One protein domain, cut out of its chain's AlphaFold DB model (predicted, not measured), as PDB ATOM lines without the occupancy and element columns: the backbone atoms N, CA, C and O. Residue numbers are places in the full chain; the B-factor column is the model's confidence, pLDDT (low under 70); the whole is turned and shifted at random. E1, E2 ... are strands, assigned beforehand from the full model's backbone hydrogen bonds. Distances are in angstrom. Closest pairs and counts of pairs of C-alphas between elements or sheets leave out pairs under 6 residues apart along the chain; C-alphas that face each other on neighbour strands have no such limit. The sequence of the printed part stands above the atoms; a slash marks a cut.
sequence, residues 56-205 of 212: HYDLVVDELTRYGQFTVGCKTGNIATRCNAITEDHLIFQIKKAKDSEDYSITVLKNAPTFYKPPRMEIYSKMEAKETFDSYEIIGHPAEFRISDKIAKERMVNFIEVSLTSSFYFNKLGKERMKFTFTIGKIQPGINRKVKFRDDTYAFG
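AT A GLANCE: This is residues 56 to 205 of the 212 residues of an uncharacterized protein of Leptospira idonii (UniProt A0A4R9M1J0). Two antiparallel sheets lie face to face as an elongated sandwich, five strands in the order E1, E9, E8, E7, E5 and four in the order E2, E3, E4, E6, their strands nearly aligned at 6 degrees. The long hairpin of E8 and E9 runs along the length of the body, and beyond the last residues of E9 a small hairpin, E10 and E11, sits at one end. The printed part has 150 residues, with no named helix and eleven strands, E1 to E11 in order; the class is all strand, though under half of the residues, 73, are in named elements. The whole is compact, with a radius of gyration of the C-alphas of 16.0 A, and spans 48 by 31 by 22 A.

HOW THE PARTS SIT: E1, residues 56 to 59, is an edge strand and the antiparallel neighbour of E9, residues 176 to 188, with N 57 and O 182 2.8 A apart. E2, residues 67 to 73, E3, residues 91 to 97, and E4, residues 104 to 110, form a meander, each strand the antiparallel neighbour of the one before. N 70 and O 93 are 2.9 A apart, and N 94 and O 107 2.8 A. E6, residues 130 to 134, is E4's other neighbour, with N 106 and O 133 2.9 A apart. E5, residues 114 to 117, is an edge strand of the five-stranded sheet beside E7, residues 143 to 147, with N 117 and O 144 2.8 A apart. E7, E8, residues 159 to 170, and E9 form a second meander; N 145 and O 162 are 2.8 A apart, as are N 161 and O 186. This sheet is strongly twisted. Across the sandwich, E3 and E7 are only just apart, their closest C-alphas 8.2 A from each other. E9 runs on at 65 degrees into E10, residues 191 to 196, which forms a hairpin with E11, residues 202 to 204; N 192 and O 203 are 2.9 A apart.

IN THESE COORDINATES: E1 begins at C-alpha 56, (-65.564, -97.955, 32.562). E2, E3 and E4 measure 19.8, 19.6 and 19.5 A from first to last C-alpha. E8 measures 34.8 A and E9, the longest, 37.0 A, from C-alpha 176 at (-75.423, -86.721, 47.602). E11 ends at C-alpha 204, (-64.889, -109.786, 15.862).

THE WHOLE: The C-alphas farthest apart, those of Lys 153 and Leu 173, are 52.2 A apart. The printed part has no cut. The links E2 to E3, E5 to E6 and E7 to E8 are long. The mean pLDDT of the printed part is 93.6, and no printed residue is under 70.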
ATOM      1  N   HIS A  56     -64.512 -98.571  31.757       95.19
ATOM      2  CA  HIS A  56     -65.564 -97.955  32.562       95.19
ATOM      3  C   HIS A  56     -65.854 -96.524  32.105       95.19
ATOM      4  O   HIS A  56     -64.939 -95.730  31.879       95.19
ATOM      5  N   TYR A  57     -67.136 -96.177  32.039       95.81
ATOM      6  CA  TYR A  57     -67.609 -94.862  31.630       95.81
ATOM      7  C   TYR A  57     -68.665 -94.374  32.613       95.81
ATOM      8  O   TYR A  57     -69.702 -95.009  32.790       95.81
ATOM      9  N   ASP A  58     -68.410 -93.229  33.234       96.06
ATOM     10  CA  ASP A  58     -69.318 -92.647  34.214       96.06
ATOM     11  C   ASP A  58     -70.180 -91.550  33.581       96.06
ATOM     12  O   ASP A  58     -69.686 -90.667  32.874       96.06
ATOM     13  N   LEU A  59     -71.475 -91.571  33.888       95.56
ATOM     14  CA  LEU A  59     -72.420 -90.509  33.581       95.56
ATOM     15  C   LEU A  59     -73.026 -89.975  34.879       95.56
ATOM     16  O   LEU A  59     -73.600 -90.711  35.682       95.56
ATOM     17  N   VAL A  60     -72.942 -88.659  35.044       94.62
ATOM     18  CA  VAL A  60     -73.671 -87.909  36.065       94.62
ATOM     19  C   VAL A  60     -74.643 -86.997  35.336       94.62
ATOM     20  O   VAL A  60     -74.248 -86.245  34.445       94.62
ATOM     21  N   VAL A  61     -75.919 -87.088  35.693       93.50
ATOM     22  CA  VAL A  61     -76.966 -86.248  35.109       93.50
ATOM     23  C   VAL A  61     -76.846 -84.835  35.669       93.50
ATOM     24  O   VAL A  61     -76.703 -84.651  36.876       93.50
ATOM     25  N   ASP A  62     -76.909 -83.837  34.790       90.31
ATOM     26  CA  ASP A  62     -76.902 -82.440  35.211       90.31
ATOM     27  C   ASP A  62     -78.224 -82.061  35.897       90.31
ATOM     28  O   ASP A  62     -79.316 -82.474  35.506       90.31
ATOM     29  N   GLU A  63     -78.123 -81.234  36.929       87.50
ATOM     30  CA  GLU A  63     -79.241 -80.813  37.770       87.50
ATOM     31  C   GLU A  63     -80.147 -79.799  37.086       87.50
ATOM     32  O   GLU A  63     -81.324 -79.699  37.429       87.50
ATOM     33  N   LEU A  64     -79.599 -79.026  36.146       89.44
ATOM     34  CA  LEU A  64     -80.364 -78.026  35.411       89.44
ATOM     35  C   LEU A  64     -81.219 -78.696  34.338       89.44
ATOM     36  O   LEU A  64     -82.413 -78.417  34.232       89.44
ATOM     37  N   THR A  65     -80.623 -79.610  33.567       93.50
ATOM     38  CA  THR A  65     -81.331 -80.333  32.502       93.50
ATOM     39  C   THR A  65     -82.176 -81.483  33.040       93.50
ATOM     40  O   THR A  65     -83.187 -81.834  32.429       93.50
ATOM     41  N   ARG A  66     -81.765 -82.087  34.166       94.06
ATOM     42  CA  ARG A  66     -82.368 -83.289  34.775       94.06
ATOM     43  C   ARG A  66     -82.507 -84.454  33.798       94.06
ATOM     44  O   ARG A  66     -83.352 -85.336  33.969       94.06
ATOM     45  N   TYR A  67     -81.669 -84.439  32.773       96.69
ATOM     46  CA  TYR A  67     -81.678 -85.375  31.672       96.69
ATOM     47  C   TYR A  67     -80.244 -85.641  31.229       96.69
ATOM     48  O   TYR A  67     -79.473 -84.710  30.985       96.69
ATOM     49  N   GLY A  68     -79.902 -86.919  31.126       95.94
ATOM     50  CA  GLY A  68     -78.660 -87.401  30.548       95.94
ATOM     51  C   GLY A  68     -78.960 -88.415  29.455       95.94
ATOM     52  O   GLY A  68     -79.897 -89.203  29.566       95.94
ATOM     53  N   GLN A  69     -78.147 -88.402  28.406       96.69
ATOM     54  CA  GLN A  69     -78.189 -89.413  27.361       96.69
ATOM     55  C   GLN A  69     -76.818 -90.069  27.248       96.69
ATOM     56  O   GLN A  69     -75.798 -89.379  27.215       96.69
ATOM     57  N   PHE A  70     -76.815 -91.395  27.185       97.19
ATOM     58  CA  PHE A  70     -75.625 -92.200  26.977       97.19
ATOM     59  C   PHE A  70     -75.843 -93.127  25.787       97.19
ATOM     60  O   PHE A  70     -76.896 -93.744  25.661       97.19
ATOM     61  N   THR A  71     -74.873 -93.213  24.891       97.44
ATOM     62  CA  THR A  71     -75.003 -93.914  23.608       97.44
ATOM     63  C   THR A  71     -73.856 -94.891  23.415       97.44
ATOM     64  O   THR A  71     -72.701 -94.572  23.706       97.44
ATOM     65  N   VAL A  72     -74.182 -96.082  22.919       97.50
ATOM     66  CA  VAL A  72     -73.211 -97.103  22.517       97.50
ATOM     67  C   VAL A  72     -73.333 -97.289  21.016       97.50
ATOM     68  O   VAL A  72     -74.408 -97.637  20.528       97.50
ATOM     69  N   GLY A  73     -72.242 -97.060  20.293       95.94
ATOM     70  CA  GLY A  73     -72.220 -97.103  18.836       95.94
ATOM     71  C   GLY A  73     -70.950 -97.731  18.274       95.94
ATOM     72  O   GLY A  73     -70.081 -98.226  19.002       95.94
ATOM     73  N   CYS A  74     -70.843 -97.724  16.947       93.62
ATOM     74  CA  CYS A  74     -69.661 -98.205  16.244       93.62
ATOM     75  C   CYS A  74     -68.511 -97.200  16.367       93.62
ATOM     76  O   CYS A  74     -67.509 -97.465  17.031       93.62
ATOM     77  N   LYS A  75     -68.643 -96.025  15.751       90.38
ATOM     78  CA  LYS A  75     -67.586 -95.004  15.678       90.38
ATOM     79  C   LYS A  75     -67.875 -93.799  16.546       90.38
ATOM     80  O   LYS A  75     -66.938 -93.077  16.909       90.38
ATOM     81  N   THR A  76     -69.154 -93.555  16.804       88.12
ATOM     82  CA  THR A  76     -69.653 -92.411  17.554       88.12
ATOM     83  C   THR A  76     -70.431 -92.865  18.785       88.12
ATOM     84  O   THR A  76     -70.641 -94.057  19.007       88.12
ATOM     85  N   GLY A  77     -70.791 -91.897  19.621       88.88
ATOM     86  CA  GLY A  77     -71.437 -92.122  20.905       88.88
ATOM     87  C   GLY A  77     -70.484 -91.993  22.090       88.88
ATOM     88  O   GLY A  77     -69.307 -91.656  21.939       88.88
ATOM     89  N   ASN A  78     -71.020 -92.221  23.286       94.25
ATOM     90  CA  ASN A  78     -70.254 -92.178  24.531       94.25
ATOM     91  C   ASN A  78     -69.304 -93.377  24.640       94.25
ATOM     92  O   ASN A  78     -68.174 -93.214  25.091       94.25
ATOM     93  N   ILE A  79     -69.752 -94.547  24.176       94.44
ATOM     94  CA  ILE A  79     -68.919 -95.732  23.959       94.44
ATOM     95  C   ILE A  79     -68.837 -95.977  22.456       94.44
ATOM     96  O   ILE A  79     -69.802 -96.427  21.837       94.44
ATOM     97  N   ALA A  80     -67.667 -95.707  21.881       93.69
ATOM     98  CA  ALA A  80     -67.356 -96.045  20.500       93.69
ATOM     99  C   ALA A  80     -66.674 -97.419  20.460       93.69
ATOM    100  O   ALA A  80     -65.477 -97.534  20.708       93.69
ATOM    101  N   THR A  81     -67.433 -98.470  20.150       94.31
ATOM    102  CA  THR A  81     -66.936 -99.859  20.190       94.31
ATOM    103  C   THR A  81     -65.858-100.159  19.148       94.31
ATOM    104  O   THR A  81     -65.060-101.078  19.325       94.31
ATOM    105  N   ARG A  82     -65.855 -99.406  18.043       92.94
ATOM    106  CA  ARG A  82     -65.062 -99.617  16.823       92.94
ATOM    107  C   ARG A  82     -65.209-101.011  16.221       92.94
ATOM    108  O   ARG A  82     -64.376-101.416  15.417       92.94
ATOM    109  N   CYS A  83     -66.269-101.737  16.552       93.69
ATOM    110  CA  CYS A  83     -66.542-103.041  15.973       93.69
ATOM    111  C   CYS A  83     -67.503-102.894  14.791       93.69
ATOM    112  O   CYS A  83     -68.575-102.308  14.930       93.69
ATOM    113  N   ASN A  84     -67.137-103.442  13.632       93.56
ATOM    114  CA  ASN A  84     -67.917-103.329  12.394       93.56
ATOM    115  C   ASN A  84     -69.317-103.967  12.478       93.56
ATOM    116  O   ASN A  84     -70.205-103.621  11.706       93.56
ATOM    117  N   ALA A  85     -69.504-104.915  13.398       93.56
ATOM    118  CA  ALA A  85     -70.773-105.586  13.651       93.56
ATOM    119  C   ALA A  85     -71.728-104.755  14.529       93.56
ATOM    120  O   ALA A  85     -72.888-105.117  14.703       93.56
ATOM    121  N   ILE A  86     -71.252-103.654  15.108       96.19
ATOM    122  CA  ILE A  86     -72.070-102.744  15.902       96.19
ATOM    123  C   ILE A  86     -72.535-101.610  14.996       96.19
ATOM    124  O   ILE A  86     -71.779-101.114  14.166       96.19
ATOM    125  N   THR A  87     -73.796-101.218  15.137       94.31
ATOM    126  CA  THR A  87     -74.366-100.085  14.391       94.31
ATOM    127  C   THR A  87     -74.109 -98.768  15.125       94.31
ATOM    128  O   THR A  87     -73.759 -98.762  16.305       94.31
ATOM    129  N   GLU A  88     -74.244 -97.627  14.449       93.75
ATOM    130  CA  GLU A  88     -74.292 -96.348  15.171       93.75
ATOM    131  C   GLU A  88     -75.564 -96.277  16.023       93.75
ATOM    132  O   GLU A  88     -76.610 -96.785  15.618       93.75
ATOM    133  N   ASP A  89     -75.457 -95.675  17.209       94.69
ATOM    134  CA  ASP A  89     -76.549 -95.586  18.188       94.69
ATOM    135  C   ASP A  89     -77.232 -96.937  18.479       94.69
ATOM    136  O   ASP A  89     -78.452 -97.013  18.640       94.69
ATOM    137  N   HIS A  90     -76.451 -98.021  18.545       97.38
ATOM    138  CA  HIS A  90     -76.938 -99.387  18.772       97.38
ATOM    139  C   HIS A  90     -77.813 -99.482  20.025       97.38
ATOM    140  O   HIS A  90     -78.888-100.093  19.988       97.38
ATOM    141  N   LEU A  91     -77.353 -98.845  21.108       97.88
ATOM    142  CA  LEU A  91     -78.110 -98.629  22.337       97.88
ATOM    143  C   LEU A  91     -78.094 -97.161  22.735       97.88
ATOM    144  O   LEU A  91     -77.049 -96.507  22.727       97.88
ATOM    145  N   ILE A  92     -79.259 -96.677  23.156       98.00
ATOM    146  CA  ILE A  92     -79.448 -95.323  23.663       98.00
ATOM    147  C   ILE A  92     -80.078 -95.422  25.047       98.00
ATOM    148  O   ILE A  92     -81.211 -95.878  25.196       98.00
ATOM    149  N   PHE A  93     -79.350 -94.961  26.053       98.31
ATOM    150  CA  PHE A  93     -79.803 -94.844  27.427       98.31
ATOM    151  C   PHE A  93     -80.230 -93.404  27.675       98.31
ATOM    152  O   PHE A  93     -79.441 -92.471  27.527       98.31
ATOM    153  N   GLN A  94     -81.480 -93.226  28.062       98.19
ATOM    154  CA  GLN A  94     -82.060 -91.950  28.439       98.19
ATOM    155  C   GLN A  94     -82.327 -91.985  29.936       98.19
ATOM    156  O   GLN A  94     -83.140 -92.777  30.408       98.19
ATOM    157  N   ILE A  95     -81.628 -91.138  30.678       98.00
ATOM    158  CA  ILE A  95     -81.693 -91.086  32.132       98.00
ATOM    159  C   ILE A  95     -82.360 -89.778  32.521       98.00
ATOM    160  O   ILE A  95     -81.855 -88.695  32.221       98.00
ATOM    161  N   LYS A  96     -83.501 -89.873  33.199       97.31
ATOM    162  CA  LYS A  96     -84.284 -88.714  33.621       97.31
ATOM    163  C   LYS A  96     -84.398 -88.685  35.134       97.31
ATOM    164  O   LYS A  96     -84.948 -89.608  35.725       97.31
ATOM    165  N   LYS A  97     -83.932 -87.597  35.742       96.12
ATOM    166  CA  LYS A  97     -84.039 -87.372  37.185       96.12
ATOM    167  C   LYS A  97     -85.452 -86.930  37.564       96.12
ATOM    168  O   LYS A  97     -86.046 -86.106  36.860       96.12
ATOM    169  N   ALA A  98     -85.972 -87.390  38.695       93.75
ATOM    170  CA  ALA A  98     -87.174 -86.857  39.336       93.75
ATOM    171  C   ALA A  98     -86.972 -85.409  39.835       93.75
ATOM    172  O   ALA A  98     -85.871 -84.860  39.786       93.75
ATOM    173  N   LYS A  99     -88.066 -84.703  40.157       89.31
ATOM    174  CA  LYS A  99     -88.011 -83.250  40.446       89.31
ATOM    175  C   LYS A  99     -87.548 -82.974  41.856       89.31
ATOM    176  O   LYS A  99     -86.710 -82.102  42.058       89.31
ATOM    177  N   ASP A 100     -88.086 -83.755  42.772       87.00
ATOM    178  CA  ASP A 100     -87.985 -83.509  44.199       87.00
ATOM    179  C   ASP A 100     -87.262 -84.667  44.912       87.00
ATOM    180  O   ASP A 100     -87.262 -84.735  46.136       87.00
ATOM    181  N   SER A 101     -86.630 -85.576  44.156       86.94
ATOM    182  CA  SER A 101     -85.878 -86.721  44.681       86.94
ATOM    183  C   SER A 101     -84.647 -87.065  43.829       86.94
ATOM    184  O   SER A 101     -84.499 -86.605  42.692       86.94
ATOM    185  N   GLU A 102     -83.749 -87.880  44.392       88.25
ATOM    186  CA  GLU A 102     -82.598 -88.492  43.700       88.25
ATOM    187  C   GLU A 102     -82.976 -89.828  43.027       88.25
ATOM    188  O   GLU A 102     -82.142 -90.717  42.858       88.25
ATOM    189  N   ASP A 103     -84.239 -89.960  42.617       91.69
ATOM    190  CA  ASP A 103     -84.707 -91.082  41.810       91.69
ATOM    191  C   ASP A 103     -84.535 -90.764  40.326       91.69
ATOM    192  O   ASP A 103     -84.753 -89.631  39.876       91.69
ATOM    193  N   TYR A 104     -84.168 -91.774  39.545       96.31
ATOM    194  CA  TYR A 104     -83.998 -91.636  38.108       96.31
ATOM    195  C   TYR A 104     -84.732 -92.761  37.396       96.31
ATOM    196  O   TYR A 104     -84.620 -93.922  37.776       96.31
ATOM    197  N   SER A 105     -85.422 -92.410  36.319       97.12
ATOM    198  CA  SER A 105     -85.958 -93.380  35.374       97.12
ATOM    199  C   SER A 105     -84.963 -93.554  34.234       97.12
ATOM    200  O   SER A 105     -84.506 -92.563  33.645       97.12
ATOM    201  N   ILE A 106     -84.625 -94.802  33.927       97.94
ATOM    202  CA  ILE A 106     -83.741 -95.174  32.830       97.94
ATOM    203  C   ILE A 106     -84.593 -95.816  31.743       97.94
ATOM    204  O   ILE A 106     -85.219 -96.850  31.947       97.94
ATOM    205  N   THR A 107     -84.607 -95.205  30.565       98.06
ATOM    206  CA  THR A 107     -85.175 -95.786  29.350       98.06
ATOM    207  C   THR A 107     -84.041 -96.239  28.443       98.06
ATOM    208  O   THR A 107     -83.167 -95.441  28.113       98.06
ATOM    209  N   VAL A 108     -84.072 -97.494  28.003       98.06
ATOM    210  CA  VAL A 108     -83.103 -98.038  27.047       98.06
ATOM    211  C   VAL A 108     -83.813 -98.323  25.735       98.06
ATOM    212  O   VAL A 108     -84.798 -99.059  25.706       98.06
ATOM    213  N   LEU A 109     -83.319 -97.736  24.652       98.00
ATOM    214  CA  LEU A 109     -83.791 -97.972  23.291       98.00
ATOM    215  C   LEU A 109     -82.740 -98.784  22.540       98.00
ATOM    216  O   LEU A 109     -81.545 -98.501  22.662       98.00
ATOM    217  N   LYS A 110     -83.186 -99.750  21.735       96.38
ATOM    218  CA  LYS A 110     -82.306-100.485  20.820       96.38
ATOM    219  C   LYS A 110     -82.623-100.140  19.369       96.38
ATOM    220  O   LYS A 110     -83.786-100.154  18.965       96.38
ATOM    221  N   ASN A 111     -81.579 -99.955  18.569       96.38
ATOM    222  CA  ASN A 111     -81.700 -99.794  17.115       96.38
ATOM    223  C   ASN A 111     -81.237-101.034  16.336       96.38
ATOM    224  O   ASN A 111     -81.476-101.146  15.138       96.38
ATOM    225  N   ALA A 112     -80.626-102.001  17.022       95.62
ATOM    226  CA  ALA A 112     -80.074-103.211  16.423       95.62
ATOM    227  C   ALA A 112     -80.209-104.424  17.371       95.62
ATOM    228  O   ALA A 112     -80.713-104.283  18.498       95.62
ATOM    229  N   PRO A 113     -79.864-105.650  16.925       96.75
ATOM    230  CA  PRO A 113     -80.028-106.857  17.728       96.75
ATOM    231  C   PRO A 113     -79.322-106.756  19.082       96.75
ATOM    232  O   PRO A 113     -78.132-106.456  19.167       96.75
ATOM    233  N   THR A 114     -80.093-106.990  20.143       97.62
ATOM    234  CA  THR A 114     -79.645-106.850  21.528       97.62
ATOM    235  C   THR A 114     -80.278-107.946  22.378       97.62
ATOM    236  O   THR A 114     -81.489-108.174  22.293       97.62
ATOM    237  N   PHE A 115     -79.468-108.608  23.200       97.12
ATOM    238  CA  PHE A 115     -79.961-109.348  24.356       97.12
ATOM    239  C   PHE A 115     -79.845-108.501  25.613       97.12
ATOM    240  O   PHE A 115     -78.871-107.779  25.786       97.12
ATOM    241  N   TYR A 116     -80.832-108.622  26.486       96.31
ATOM    242  CA  TYR A 116     -80.923-107.902  27.742       96.31
ATOM    243  C   TYR A 116     -81.064-108.904  28.884       96.31
ATOM    244  O   TYR A 116     -81.818-109.873  28.787       96.31
ATOM    245  N   LYS A 117     -80.311-108.682  29.955       96.44
ATOM    246  CA  LYS A 117     -80.477-109.356  31.235       96.44
ATOM    247  C   LYS A 117     -80.902-108.297  32.254       96.44
ATOM    248  O   LYS A 117     -80.079-107.438  32.596       96.44
ATOM    249  N   PRO A 118     -82.163-108.334  32.718       94.81
ATOM    250  CA  PRO A 118     -82.634-107.404  33.728       94.81
ATOM    251  C   PRO A 118     -81.849-107.515  35.039       94.81
ATOM    252  O   PRO A 118     -81.281-108.576  35.329       94.81
ATOM    253  N   PRO A 119     -81.859-106.460  35.869       94.19
ATOM    254  CA  PRO A 119     -81.294-106.522  37.209       94.19
ATOM    255  C   PRO A 119     -81.877-107.701  37.990       94.19
ATOM    256  O   PRO A 119     -83.068-107.992  37.893       94.19
ATOM    257  N   ARG A 120     -81.036-108.379  38.780       90.38
ATOM    258  CA  ARG A 120     -81.407-109.539  39.624       90.38
ATOM    259  C   ARG A 120     -81.875-110.791  38.868       90.38
ATOM    260  O   ARG A 120     -82.227-111.775  39.513       90.38
ATOM    261  N   MET A 121     -81.841-110.787  37.538       92.69
ATOM    262  CA  MET A 121     -82.145-111.956  36.716       92.69
ATOM    263  C   MET A 121     -80.855-112.625  36.233       92.69
ATOM    264  O   MET A 121     -79.845-111.968  35.982       92.69
ATOM    265  N   GLU A 122     -80.885-113.946  36.067       90.31
ATOM    266  CA  GLU A 122     -79.711-114.722  35.631       90.31
ATOM    267  C   GLU A 122     -79.657-114.942  34.112       90.31
ATOM    268  O   GLU A 122     -78.602-115.258  33.560       90.31
ATOM    269  N   ILE A 123     -80.785-114.769  33.422       93.12
ATOM    270  CA  ILE A 123     -80.961-115.200  32.033       93.12
ATOM    271  C   ILE A 123     -81.096-113.990  31.110       93.12
ATOM    272  O   ILE A 123     -81.861-113.067  31.373       93.12
ATOM    273  N   TYR A 124     -80.375-114.045  29.991       94.62
ATOM    274  CA  TYR A 124     -80.538-113.115  28.880       94.62
ATOM    275  C   TYR A 124     -81.775-113.459  28.055       94.62
ATOM    276  O   TYR A 124     -81.954-114.608  27.645       94.62
ATOM    277  N   SER A 125     -82.570-112.447  27.732       94.06
ATOM    278  CA  SER A 125     -83.672-112.530  26.779       94.06
ATOM    279  C   SER A 125     -83.451-111.568  25.614       94.06
ATOM    280  O   SER A 125     -82.627-110.652  25.670       94.06
ATOM    281  N   LYS A 126     -84.181-111.781  24.515       95.25
ATOM    282  CA  LYS A 126     -84.286-110.797  23.434       95.25
ATOM    283  C   LYS A 126     -84.882-109.521  23.995       95.25
ATOM    284  O   LYS A 126     -85.993-109.540  24.503       95.25
ATOM    285  N   MET A 127     -84.119-108.437  23.900       95.12
ATOM    286  CA  MET A 127     -84.637-107.123  24.238       95.12
ATOM    287  C   MET A 127     -85.709-106.766  23.209       95.12
ATOM    288  O   MET A 127     -85.503-106.986  22.008       95.12
ATOM    289  N   GLU A 128     -86.829-106.216  23.660       90.62
ATOM    290  CA  GLU A 128     -87.831-105.627  22.771       90.62
ATOM    291  C   GLU A 128     -87.367-104.240  22.298       90.62
ATOM    292  O   GLU A 128     -86.200-103.880  22.428       90.62
ATOM    293  N   ALA A 129     -88.227-103.431  21.679       92.31
ATOM    294  CA  ALA A 129     -87.820-102.112  21.175       92.31
ATOM    295  C   ALA A 129     -87.309-101.157  22.277       92.31
ATOM    296  O   ALA A 129     -86.434-100.324  22.025       92.31
ATOM    297  N   LYS A 130     -87.867-101.277  23.484       96.06
ATOM    298  CA  LYS A 130     -87.619-100.381  24.610       96.06
ATOM    299  C   LYS A 130     -87.717-101.147  25.922       96.06
ATOM    300  O   LYS A 130     -88.675-101.883  26.117       96.06
ATOM    301  N   GLU A 131     -86.798-100.857  26.833       96.50
ATOM    302  CA  GLU A 131     -86.856-101.282  28.232       96.50
ATOM    303  C   GLU A 131     -86.878-100.057  29.146       96.50
ATOM    304  O   GLU A 131     -86.401 -98.973  28.785       96.50
ATOM    305  N   THR A 132     -87.477-100.187  30.324       96.25
ATOM    306  CA  THR A 132     -87.496 -99.118  31.327       96.25
ATOM    307  C   THR A 132     -87.390 -99.715  32.717       96.25
ATOM    308  O   THR A 132     -88.050-100.706  33.008       96.25
ATOM    309  N   PHE A 133     -86.550 -99.108  33.544       95.25
ATOM    310  CA  PHE A 133     -86.333 -99.487  34.935       95.25
ATOM    311  C   PHE A 133     -85.881 -98.263  35.729       95.25
ATOM    312  O   PHE A 133     -85.421 -97.262  35.160       95.25
ATOM    313  N   ASP A 134     -86.014 -98.347  37.043       95.94
ATOM    314  CA  ASP A 134     -85.659 -97.269  37.952       95.94
ATOM    315  C   ASP A 134     -84.243 -97.434  38.509       95.94
ATOM    316  O   ASP A 134     -83.662 -98.523  38.565       95.94
ATOM    317  N   SER A 135     -83.654 -96.321  38.940       93.44
ATOM    318  CA  SER A 135     -82.263 -96.283  39.383       93.44
ATOM    319  C   SER A 135     -81.949 -97.192  40.557       93.44
ATOM    320  O   SER A 135     -80.819 -97.668  40.640       93.44
ATOM    321  N   TYR A 136     -82.906 -97.431  41.453       93.31
ATOM    322  CA  TYR A 136     -82.712 -98.299  42.614       93.31
ATOM    323  C   TYR A 136     -82.624 -99.782  42.235       93.31
ATOM    324  O   TYR A 136     -82.049-100.572  42.985       93.31
ATOM    325  N   GLU A 137     -83.175-100.178  41.084       94.31
ATOM    326  CA  GLU A 137     -83.147-101.570  40.624       94.31
ATOM    327  C   GLU A 137     -81.733-101.995  40.230       94.31
ATOM    328  O   GLU A 137     -81.363-103.151  40.432       94.31
ATOM    329  N   ILE A 138     -80.942-101.041  39.729       93.94
ATOM    330  CA  ILE A 138     -79.570-101.254  39.257       93.94
ATOM    331  C   ILE A 138     -78.486-100.957  40.306       93.94
ATOM    332  O   ILE A 138     -77.296-101.042  39.997       93.94
ATOM    333  N   ILE A 139     -78.861-100.639  41.551       93.56
ATOM    334  CA  ILE A 139     -77.897-100.481  42.653       93.56
ATOM    335  C   ILE A 139     -77.428-101.866  43.092       93.56
ATOM    336  O   ILE A 139     -78.209-102.673  43.597       93.56
ATOM    337  N   GLY A 140     -76.139-102.153  42.894       89.06
ATOM    338  CA  GLY A 140     -75.534-103.441  43.259       89.06
ATOM    339  C   GLY A 140     -75.975-104.630  42.393       89.06
ATOM    340  O   GLY A 140     -75.456-105.732  42.565       89.06
ATOM    341  N   HIS A 141     -76.887-104.420  41.441       94.88
ATOM    342  CA  HIS A 141     -77.396-105.439  40.528       94.88
ATOM    343  C   HIS A 141     -77.378-104.897  39.095       94.88
ATOM    344  O   HIS A 141     -78.321-104.227  38.689       94.88
ATOM    345  N   PRO A 142     -76.319-105.140  38.313       95.62
ATOM    346  CA  PRO A 142     -76.197-104.521  37.003       95.62
ATOM    347  C   PRO A 142     -77.287-105.002  36.035       95.62
ATOM    348  O   PRO A 142     -77.624-106.186  35.993       95.62
ATOM    349  N   ALA A 143     -77.784-104.079  35.215       97.31
ATOM    350  CA  ALA A 143     -78.483-104.401  33.977       97.31
ATOM    351  C   ALA A 143     -77.435-104.696  32.897       97.31
ATOM    352  O   ALA A 143     -76.529-103.886  32.698       97.31
ATOM    353  N   GLU A 144     -77.530-105.824  32.194       97.81
ATOM    354  CA  GLU A 144     -76.531-106.201  31.185       97.81
ATOM    355  C   GLU A 144     -77.138-106.304  29.788       97.81
ATOM    356  O   GLU A 144     -78.233-106.833  29.595       97.81
ATOM    357  N   PHE A 145     -76.391-105.835  28.796       98.00
ATOM    358  CA  PHE A 145     -76.810-105.769  27.405       98.00
ATOM    359  C   PHE A 145     -75.738-106.391  26.523       98.00
ATOM    360  O   PHE A 145     -74.591-105.960  26.541       98.00
ATOM    361  N   ARG A 146     -76.102-107.379  25.709       97.50
ATOM    362  CA  ARG A 146     -75.226-107.933  24.672       97.50
ATOM    363  C   ARG A 146     -75.653-107.405  23.320       97.50
ATOM    364  O   ARG A 146     -76.797-107.612  22.921       97.50
ATOM    365  N   ILE A 147     -74.730-106.753  22.625       97.56
ATOM    366  CA  ILE A 147     -74.956-106.127  21.322       97.56
ATOM    367  C   ILE A 147     -74.160-106.829  20.221       97.56
ATOM    368  O   ILE A 147     -73.028-107.267  20.444       97.56
ATOM    369  N   SER A 148     -74.771-106.956  19.040       96.25
ATOM    370  CA  SER A 148     -74.186-107.607  17.861       96.25
ATOM    371  C   SER A 148     -74.955-107.272  16.578       96.25
ATOM    372  O   SER A 148     -76.067-106.744  16.643       96.25
ATOM    373  N   ASP A 149     -74.418-107.644  15.416       93.88
ATOM    374  CA  ASP A 149     -75.059-107.454  14.107       93.88
ATOM    375  C   ASP A 149     -76.265-108.379  13.909       93.88
ATOM    376  O   ASP A 149     -77.194-108.055  13.166       93.88
ATOM    377  N   LYS A 150     -76.261-109.545  14.565       93.19
ATOM    378  CA  LYS A 150     -77.290-110.573  14.388       93.19
ATOM    379  C   LYS A 150     -77.487-111.462  15.609       93.19
ATOM    380  O   LYS A 150     -76.589-111.698  16.413       93.19
ATOM    381  N   ILE A 151     -78.680-112.045  15.672       90.44
ATOM    382  CA  ILE A 151     -79.023-113.161  16.556       90.44
ATOM    383  C   ILE A 151     -79.302-114.361  15.649       90.44
ATOM    384  O   ILE A 151     -80.160-114.288  14.771       90.44
ATOM    385  N   ALA A 152     -78.563-115.453  15.831       87.44
ATOM    386  CA  ALA A 152     -78.685-116.663  15.024       87.44
ATOM    387  C   ALA A 152     -79.166-117.825  15.898       87.44
ATOM    388  O   ALA A 152     -78.512-118.172  16.879       87.44
ATOM    389  N   LYS A 153     -80.289-118.454  15.523       86.12
ATOM    390  CA  LYS A 153     -80.872-119.604  16.247       86.12
ATOM    391  C   LYS A 153     -81.057-119.330  17.752       86.12
ATOM    392  O   LYS A 153     -80.604-120.120  18.576       86.12
ATOM    393  N   GLU A 154     -81.653-118.186  18.102       87.38
ATOM    394  CA  GLU A 154     -81.852-117.734  19.496       87.38
ATOM    395  C   GLU A 154     -80.559-117.559  20.311       87.38
ATOM    396  O   GLU A 154     -80.570-117.532  21.540       87.38
ATOM    397  N   ARG A 155     -79.408-117.434  19.641       88.38
ATOM    398  CA  ARG A 155     -78.113-117.216  20.284       88.38
ATOM    399  C   ARG A 155     -77.393-116.036  19.655       88.38
ATOM    400  O   ARG A 155     -77.444-115.811  18.447       88.38
ATOM    401  N   MET A 156     -76.668-115.309  20.491       93.19
ATOM    402  CA  MET A 156     -75.753-114.260  20.068       93.19
ATOM    403  C   MET A 156     -74.339-114.796  20.274       93.19
ATOM    404  O   MET A 156     -73.878-114.929  21.404       93.19
ATOM    405  N   VAL A 157     -73.709-115.226  19.179       91.88
ATOM    406  CA  VAL A 157     -72.415-115.933  19.221       91.88
ATOM    407  C   VAL A 157     -71.265-114.953  19.429       91.88
ATOM    408  O   VAL A 157     -70.403-115.186  20.272       91.88
ATOM    409  N   ASN A 158     -71.296-113.850  18.682       94.94
ATOM    410  CA  ASN A 158     -70.347-112.756  18.807       94.94
ATOM    411  C   ASN A 158     -71.067-111.584  19.452       94.94
ATOM    412  O   ASN A 158     -72.161-111.245  19.001       94.94
ATOM    413  N   PHE A 159     -70.491-110.991  20.488       96.94
ATOM    414  CA  PHE A 159     -71.117-109.873  21.178       96.94
ATOM    415  C   PHE A 159     -70.116-109.032  21.953       96.94
ATOM    416  O   PHE A 159     -69.048-109.502  22.357       96.94
ATOM    417  N   ILE A 160     -70.531-107.797  22.209       97.69
ATOM    418  CA  ILE A 160     -69.972-106.940  23.249       97.69
ATOM    419  C   ILE A 160     -71.026-106.839  24.348       97.69
ATOM    420  O   ILE A 160     -72.187-106.546  24.071       97.69
ATOM    421  N   GLU A 161     -70.633-107.133  25.578       98.12
ATOM    422  CA  GLU A 161     -71.474-107.020  26.762       98.12
ATOM    423  C   GLU A 161     -71.202-105.679  27.444       98.12
ATOM    424  O   GLU A 161     -70.070-105.382  27.829       98.12
ATOM    425  N   VAL A 162     -72.246-104.872  27.575       98.06
ATOM    426  CA  VAL A 162     -72.245-103.587  28.267       98.06
ATOM    427  C   VAL A 162     -73.120-103.737  29.499       98.06
ATOM    428  O   VAL A 162     -74.293-104.087  29.381       98.06
ATOM    429  N   SER A 163     -72.574-103.476  30.678       97.69
ATOM    430  CA  SER A 163     -73.330-103.463  31.924       97.69
ATOM    431  C   SER A 163     -73.551-102.037  32.413       97.69
ATOM    432  O   SER A 163     -72.710-101.163  32.212       97.69
ATOM    433  N   LEU A 164     -74.696-101.806  33.045       97.94
ATOM    434  CA  LEU A 164     -75.084-100.547  33.665       97.94
ATOM    435  C   LEU A 164     -75.362-100.793  35.147       97.94
ATOM    436  O   LEU A 164     -76.217-101.604  35.499       97.94
ATOM    437  N   THR A 165     -74.663-100.054  36.001       97.12
ATOM    438  CA  THR A 165     -74.887-100.014  37.450       97.12
ATOM    439  C   THR A 165     -75.042 -98.570  37.917       97.12
ATOM    440  O   THR A 165     -74.559 -97.642  37.259       97.12
ATOM    441  N   SER A 166     -75.707 -98.360  39.049       96.06
ATOM    442  CA  SER A 166     -75.797 -97.051  39.697       96.06
ATOM    443  C   SER A 166     -75.162 -97.080  41.089       96.06
ATOM    444  O   SER A 166     -75.128 -98.103  41.776       96.06
ATOM    445  N   SER A 167     -74.616 -95.939  41.504       95.19
ATOM    446  CA  SER A 167     -74.037 -95.752  42.835       95.19
ATOM    447  C   SER A 167     -74.235 -94.321  43.321       95.19
ATOM    448  O   SER A 167     -74.274 -93.381  42.523       95.19
ATOM    449  N   PHE A 168     -74.346 -94.151  44.636       94.06
ATOM    450  CA  PHE A 168     -74.342 -92.832  45.258       94.06
ATOM    451  C   PHE A 168     -72.911 -92.350  45.490       94.06
ATOM    452  O   PHE A 168     -72.014 -93.129  45.816       94.06
ATOM    453  N   TYR A 169     -72.701 -91.049  45.339       92.00
ATOM    454  CA  TYR A 169     -71.458 -90.381  45.698       92.00
ATOM    455  C   TYR A 169     -71.740 -88.972  46.220       92.00
ATOM    456  O   TYR A 169     -72.747 -88.350  45.884       92.00
ATOM    457  N   PHE A 170     -70.820 -88.439  47.020       91.69
ATOM    458  CA  PHE A 170     -70.881 -87.051  47.464       91.69
ATOM    459  C   PHE A 170     -70.055 -86.175  46.531       91.69
ATOM    460  O   PHE A 170     -68.877 -86.441  46.277       91.69
ATOM    461  N   ASN A 171     -70.665 -85.111  46.011       89.31
ATOM    462  CA  ASN A 171     -69.929 -84.133  45.222       89.31
ATOM    463  C   ASN A 171     -69.050 -83.237  46.120       89.31
ATOM    464  O   ASN A 171     -69.136 -83.266  47.346       89.31
ATOM    465  N   LYS A 172     -68.232 -82.369  45.509       88.06
ATOM    466  CA  LYS A 172     -67.349 -81.435  46.240       88.06
ATOM    467  C   LYS A 172     -68.090 -80.465  47.178       88.06
ATOM    468  O   LYS A 172     -67.458 -79.849  48.023       88.06
ATOM    469  N   LEU A 173     -69.405 -80.313  47.010       89.88
ATOM    470  CA  LEU A 173     -70.272 -79.463  47.832       89.88
ATOM    471  C   LEU A 173     -70.984 -80.256  48.944       89.88
ATOM    472  O   LEU A 173     -71.867 -79.709  49.598       89.88
ATOM    473  N   GLY A 174     -70.654 -81.539  49.128       87.75
ATOM    474  CA  GLY A 174     -71.271 -82.409  50.131       87.75
ATOM    475  C   GLY A 174     -72.707 -82.829  49.808       87.75
ATOM    476  O   GLY A 174     -73.384 -83.370  50.675       87.75
ATOM    477  N   LYS A 175     -73.192 -82.590  48.582       88.19
ATOM    478  CA  LYS A 175     -74.507 -83.074  48.147       88.19
ATOM    479  C   LYS A 175     -74.380 -84.502  47.638       88.19
ATOM    480  O   LYS A 175     -73.518 -84.775  46.798       88.19
ATOM    481  N   GLU A 176     -75.247 -85.374  48.134       89.62
ATOM    482  CA  GLU A 176     -75.423 -86.721  47.602       89.62
ATOM    483  C   GLU A 176     -75.949 -86.642  46.168       89.62
ATOM    484  O   GLU A 176     -76.834 -85.842  45.857       89.62
ATOM    485  N   ARG A 177     -75.346 -87.431  45.285       91.12
ATOM    486  CA  ARG A 177     -75.660 -87.519  43.863       91.12
ATOM    487  C   ARG A 177     -75.591 -88.962  43.421       91.12
ATOM    488  O   ARG A 177     -74.853 -89.761  43.994       91.12
ATOM    489  N   MET A 178     -76.300 -89.269  42.346       93.88
ATOM    490  CA  MET A 178     -76.192 -90.562  41.698       93.88
ATOM    491  C   MET A 178     -75.225 -90.513  40.516       93.88
ATOM    492  O   MET A 178     -75.180 -89.544  39.753       93.88
ATOM    493  N   LYS A 179     -74.449 -91.580  40.372       95.31
ATOM    494  CA  LYS A 179     -73.547 -91.831  39.255       95.31
ATOM    495  C   LYS A 179     -73.943 -93.136  38.582       95.31
ATOM    496  O   LYS A 179     -74.125 -94.148  39.258       95.31
ATOM    497  N   PHE A 180     -74.046 -93.101  37.262       97.31
ATOM    498  CA  PHE A 180     -74.308 -94.265  36.425       97.31
ATOM    499  C   PHE A 180     -72.995 -94.712  35.803       97.31
ATOM    500  O   PHE A 180     -72.357 -93.929  35.103       97.31
ATOM    501  N   THR A 181     -72.590 -95.947  36.065       97.69
ATOM    502  CA  THR A 181     -71.341 -96.507  35.549       97.69
ATOM    503  C   THR A 181     -71.669 -97.566  34.510       97.69
ATOM    504  O   THR A 181     -72.333 -98.564  34.800       97.69
ATOM    505  N   PHE A 182     -71.183 -97.339  33.296       98.00
ATOM    506  CA  PHE A 182     -71.244 -98.272  32.184       98.00
ATOM    507  C   PHE A 182     -69.924 -99.027  32.109       98.00
ATOM    508  O   PHE A 182     -68.866 -98.404  32.112       98.00
ATOM    509  N   THR A 183     -69.975-100.352  32.045       97.94
ATOM    510  CA  THR A 183     -68.773-101.194  31.999       97.94
ATOM    511  C   THR A 183     -68.822-102.134  30.810       97.94
ATOM    512  O   THR A 183     -69.848-102.758  30.545       97.94
ATOM    513  N   ILE A 184     -67.700-102.277  30.110       97.88
ATOM    514  CA  ILE A 184     -67.534-103.320  29.098       97.88
ATOM    515  C   ILE A 184     -67.195-104.629  29.816       97.88
ATOM    516  O   ILE A 184     -66.077-104.818  30.287       97.88
ATOM    517  N   GLY A 185     -68.175-105.520  29.947       96.06
ATOM    518  CA  GLY A 185     -68.054-106.737  30.753       96.06
ATOM    519  C   GLY A 185     -67.311-107.863  30.040       96.06
ATOM    520  O   GLY A 185     -66.330-108.401  30.547       96.06
ATOM    521  N   LYS A 186     -67.770-108.230  28.845       96.00
ATOM    522  CA  LYS A 186     -67.200-109.321  28.053       96.00
ATOM    523  C   LYS A 186     -67.295-109.017  26.569       96.00
ATOM    524  O   LYS A 186     -68.354-108.659  26.065       96.00
ATOM    525  N   ILE A 187     -66.205-109.257  25.854       96.00
ATOM    526  CA  ILE A 187     -66.161-109.226  24.392       96.00
ATOM    527  C   ILE A 187     -65.900-110.654  23.915       96.00
ATOM    528  O   ILE A 187     -64.865-111.239  24.231       96.00
ATOM    529  N   GLN A 188     -66.841-111.240  23.178       94.56
ATOM    530  CA  GLN A 188     -66.740-112.610  22.675       94.56
ATOM    531  C   GLN A 188     -66.813-112.597  21.144       94.56
ATOM    532  O   GLN A 188     -67.769-112.047  20.602       94.56
ATOM    533  N   PRO A 189     -65.862-113.224  20.428       93.12
ATOM    534  CA  PRO A 189     -64.631-113.862  20.917       93.12
ATOM    535  C   PRO A 189     -63.515-112.880  21.324       93.12
ATOM    536  O   PRO A 189     -62.504-113.323  21.859       93.12
ATOM    537  N   GLY A 190     -63.690-111.592  21.039       92.56
ATOM    538  CA  GLY A 190     -62.670-110.544  21.106       92.56
ATOM    539  C   GLY A 190     -62.848-109.590  19.920       92.56
ATOM    540  O   GLY A 190     -63.634-109.885  19.013       92.56
ATOM    541  N   ILE A 191     -62.142-108.462  19.912       91.44
ATOM    542  CA  ILE A 191     -62.028-107.596  18.730       91.44
ATOM    543  C   ILE A 191     -60.612-107.764  18.184       91.44
ATOM    544  O   ILE A 191     -59.648-107.475  18.888       91.44
ATOM    545  N   ASN A 192     -60.483-108.229  16.941       90.19
ATOM    546  CA  ASN A 192     -59.181-108.479  16.335       90.19
ATOM    547  C   ASN A 192     -58.581-107.163  15.823       90.19
ATOM    548  O   ASN A 192     -59.010-106.633  14.795       90.19
ATOM    549  N   ARG A 193     -57.560-106.651  16.519       85.44
ATOM    550  CA  ARG A 193     -56.893-105.390  16.161       85.44
ATOM    551  C   ARG A 193     -56.000-105.489  14.924       85.44
ATOM    552  O   ARG A 193     -55.743-104.463  14.298       85.44
ATOM    553  N   LYS A 194     -55.564-106.698  14.540       84.25
ATOM    554  CA  LYS A 194     -54.793-106.942  13.306       84.25
ATOM    555  C   LYS A 194     -55.681-106.790  12.062       84.25
ATOM    556  O   LYS A 194     -55.219-106.326  11.022       84.25
ATOM    557  N   VAL A 195     -56.973-107.120  12.170       84.38
ATOM    558  CA  VAL A 195     -57.946-107.021  11.068       84.38
ATOM    559  C   VAL A 195     -58.707-105.698  11.149       84.38
ATOM    560  O   VAL A 195     -59.866-105.633  11.569       84.38
ATOM    561  N   LYS A 196     -58.028-104.626  10.734       85.44
ATOM    562  CA  LYS A 196     -58.607-103.285  10.613       85.44
ATOM    563  C   LYS A 196     -59.185-103.068   9.212       85.44
ATOM    564  O   LYS A 196     -58.494-103.238   8.207       85.44
ATOM    565  N   PHE A 197     -60.445-102.657   9.137       85.25
ATOM    566  CA  PHE A 197     -61.097-102.266   7.890       85.25
ATOM    567  C   PHE A 197     -60.716-100.839   7.476       85.25
ATOM    568  O   PHE A 197     -60.239-100.029   8.271       85.25
ATOM    569  N   ARG A 198     -60.962-100.512   6.199       82.94
ATOM    570  CA  ARG A 198     -60.645 -99.197   5.603       82.94
ATOM    571  C   ARG A 198     -61.334 -98.018   6.285       82.94
ATOM    572  O   ARG A 198     -60.930 -96.882   6.081       82.94
ATOM    573  N   ASP A 199     -62.393 -98.282   7.032       83.75
ATOM    574  CA  ASP A 199     -63.242 -97.287   7.666       83.75
ATOM    575  C   ASP A 199     -62.943 -97.114   9.168       83.75
ATOM    576  O   ASP A 199     -63.772 -96.563   9.897       83.75
ATOM    577  N   ASP A 200     -61.771 -97.583   9.610       84.06
ATOM    578  CA  ASP A 200     -61.290 -97.560  10.995       84.06
ATOM    579  C   ASP A 200     -62.145 -98.373  11.981       84.06
ATOM    580  O   ASP A 200     -62.257 -98.030  13.160       84.06
ATOM    581  N   THR A 201     -62.749 -99.458  11.496       90.31
ATOM    582  CA  THR A 201     -63.430-100.460  12.326       90.31
ATOM    583  C   THR A 201     -62.672-101.779  12.345       90.31
ATOM    584  O   THR A 201     -61.806-102.036  11.509       90.31
ATOM    585  N   TYR A 202     -63.011-102.626  13.305       92.56
ATOM    586  CA  TYR A 202     -62.370-103.908  13.555       92.56
ATOM    587  C   TYR A 202     -63.402-105.031  13.533       92.56
ATOM    588  O   TYR A 202     -64.565-104.840  13.906       92.56
ATOM    589  N   ALA A 203     -62.975-106.215  13.104       91.44
ATOM    590  CA  ALA A 203     -63.810-107.409  13.124       91.44
ATOM    591  C   ALA A 203     -63.848-108.052  14.517       91.44
ATOM    592  O   ALA A 203     -62.883-107.986  15.282       91.44
ATOM    593  N   PHE A 204     -64.933-108.770  14.813       93.31
ATOM    594  CA  PHE A 204     -64.889-109.786  15.862       93.31
ATOM    595  C   PHE A 204     -63.846-110.856  15.516       93.31
ATOM    596  O   PHE A 204     -63.806-111.362  14.394       93.31
ATOM    597  N   GLY A 205     -63.044-111.240  16.499       89.56
ATOM    598  CA  GLY A 205     -62.035-112.281  16.358       89.56
ATOM    599  C   GLY A 205     -61.132-112.329  17.581       89.56
ATOM    600  O   GLY A 205     -61.019-111.349  18.315       89.56
TER     601      GLY A 205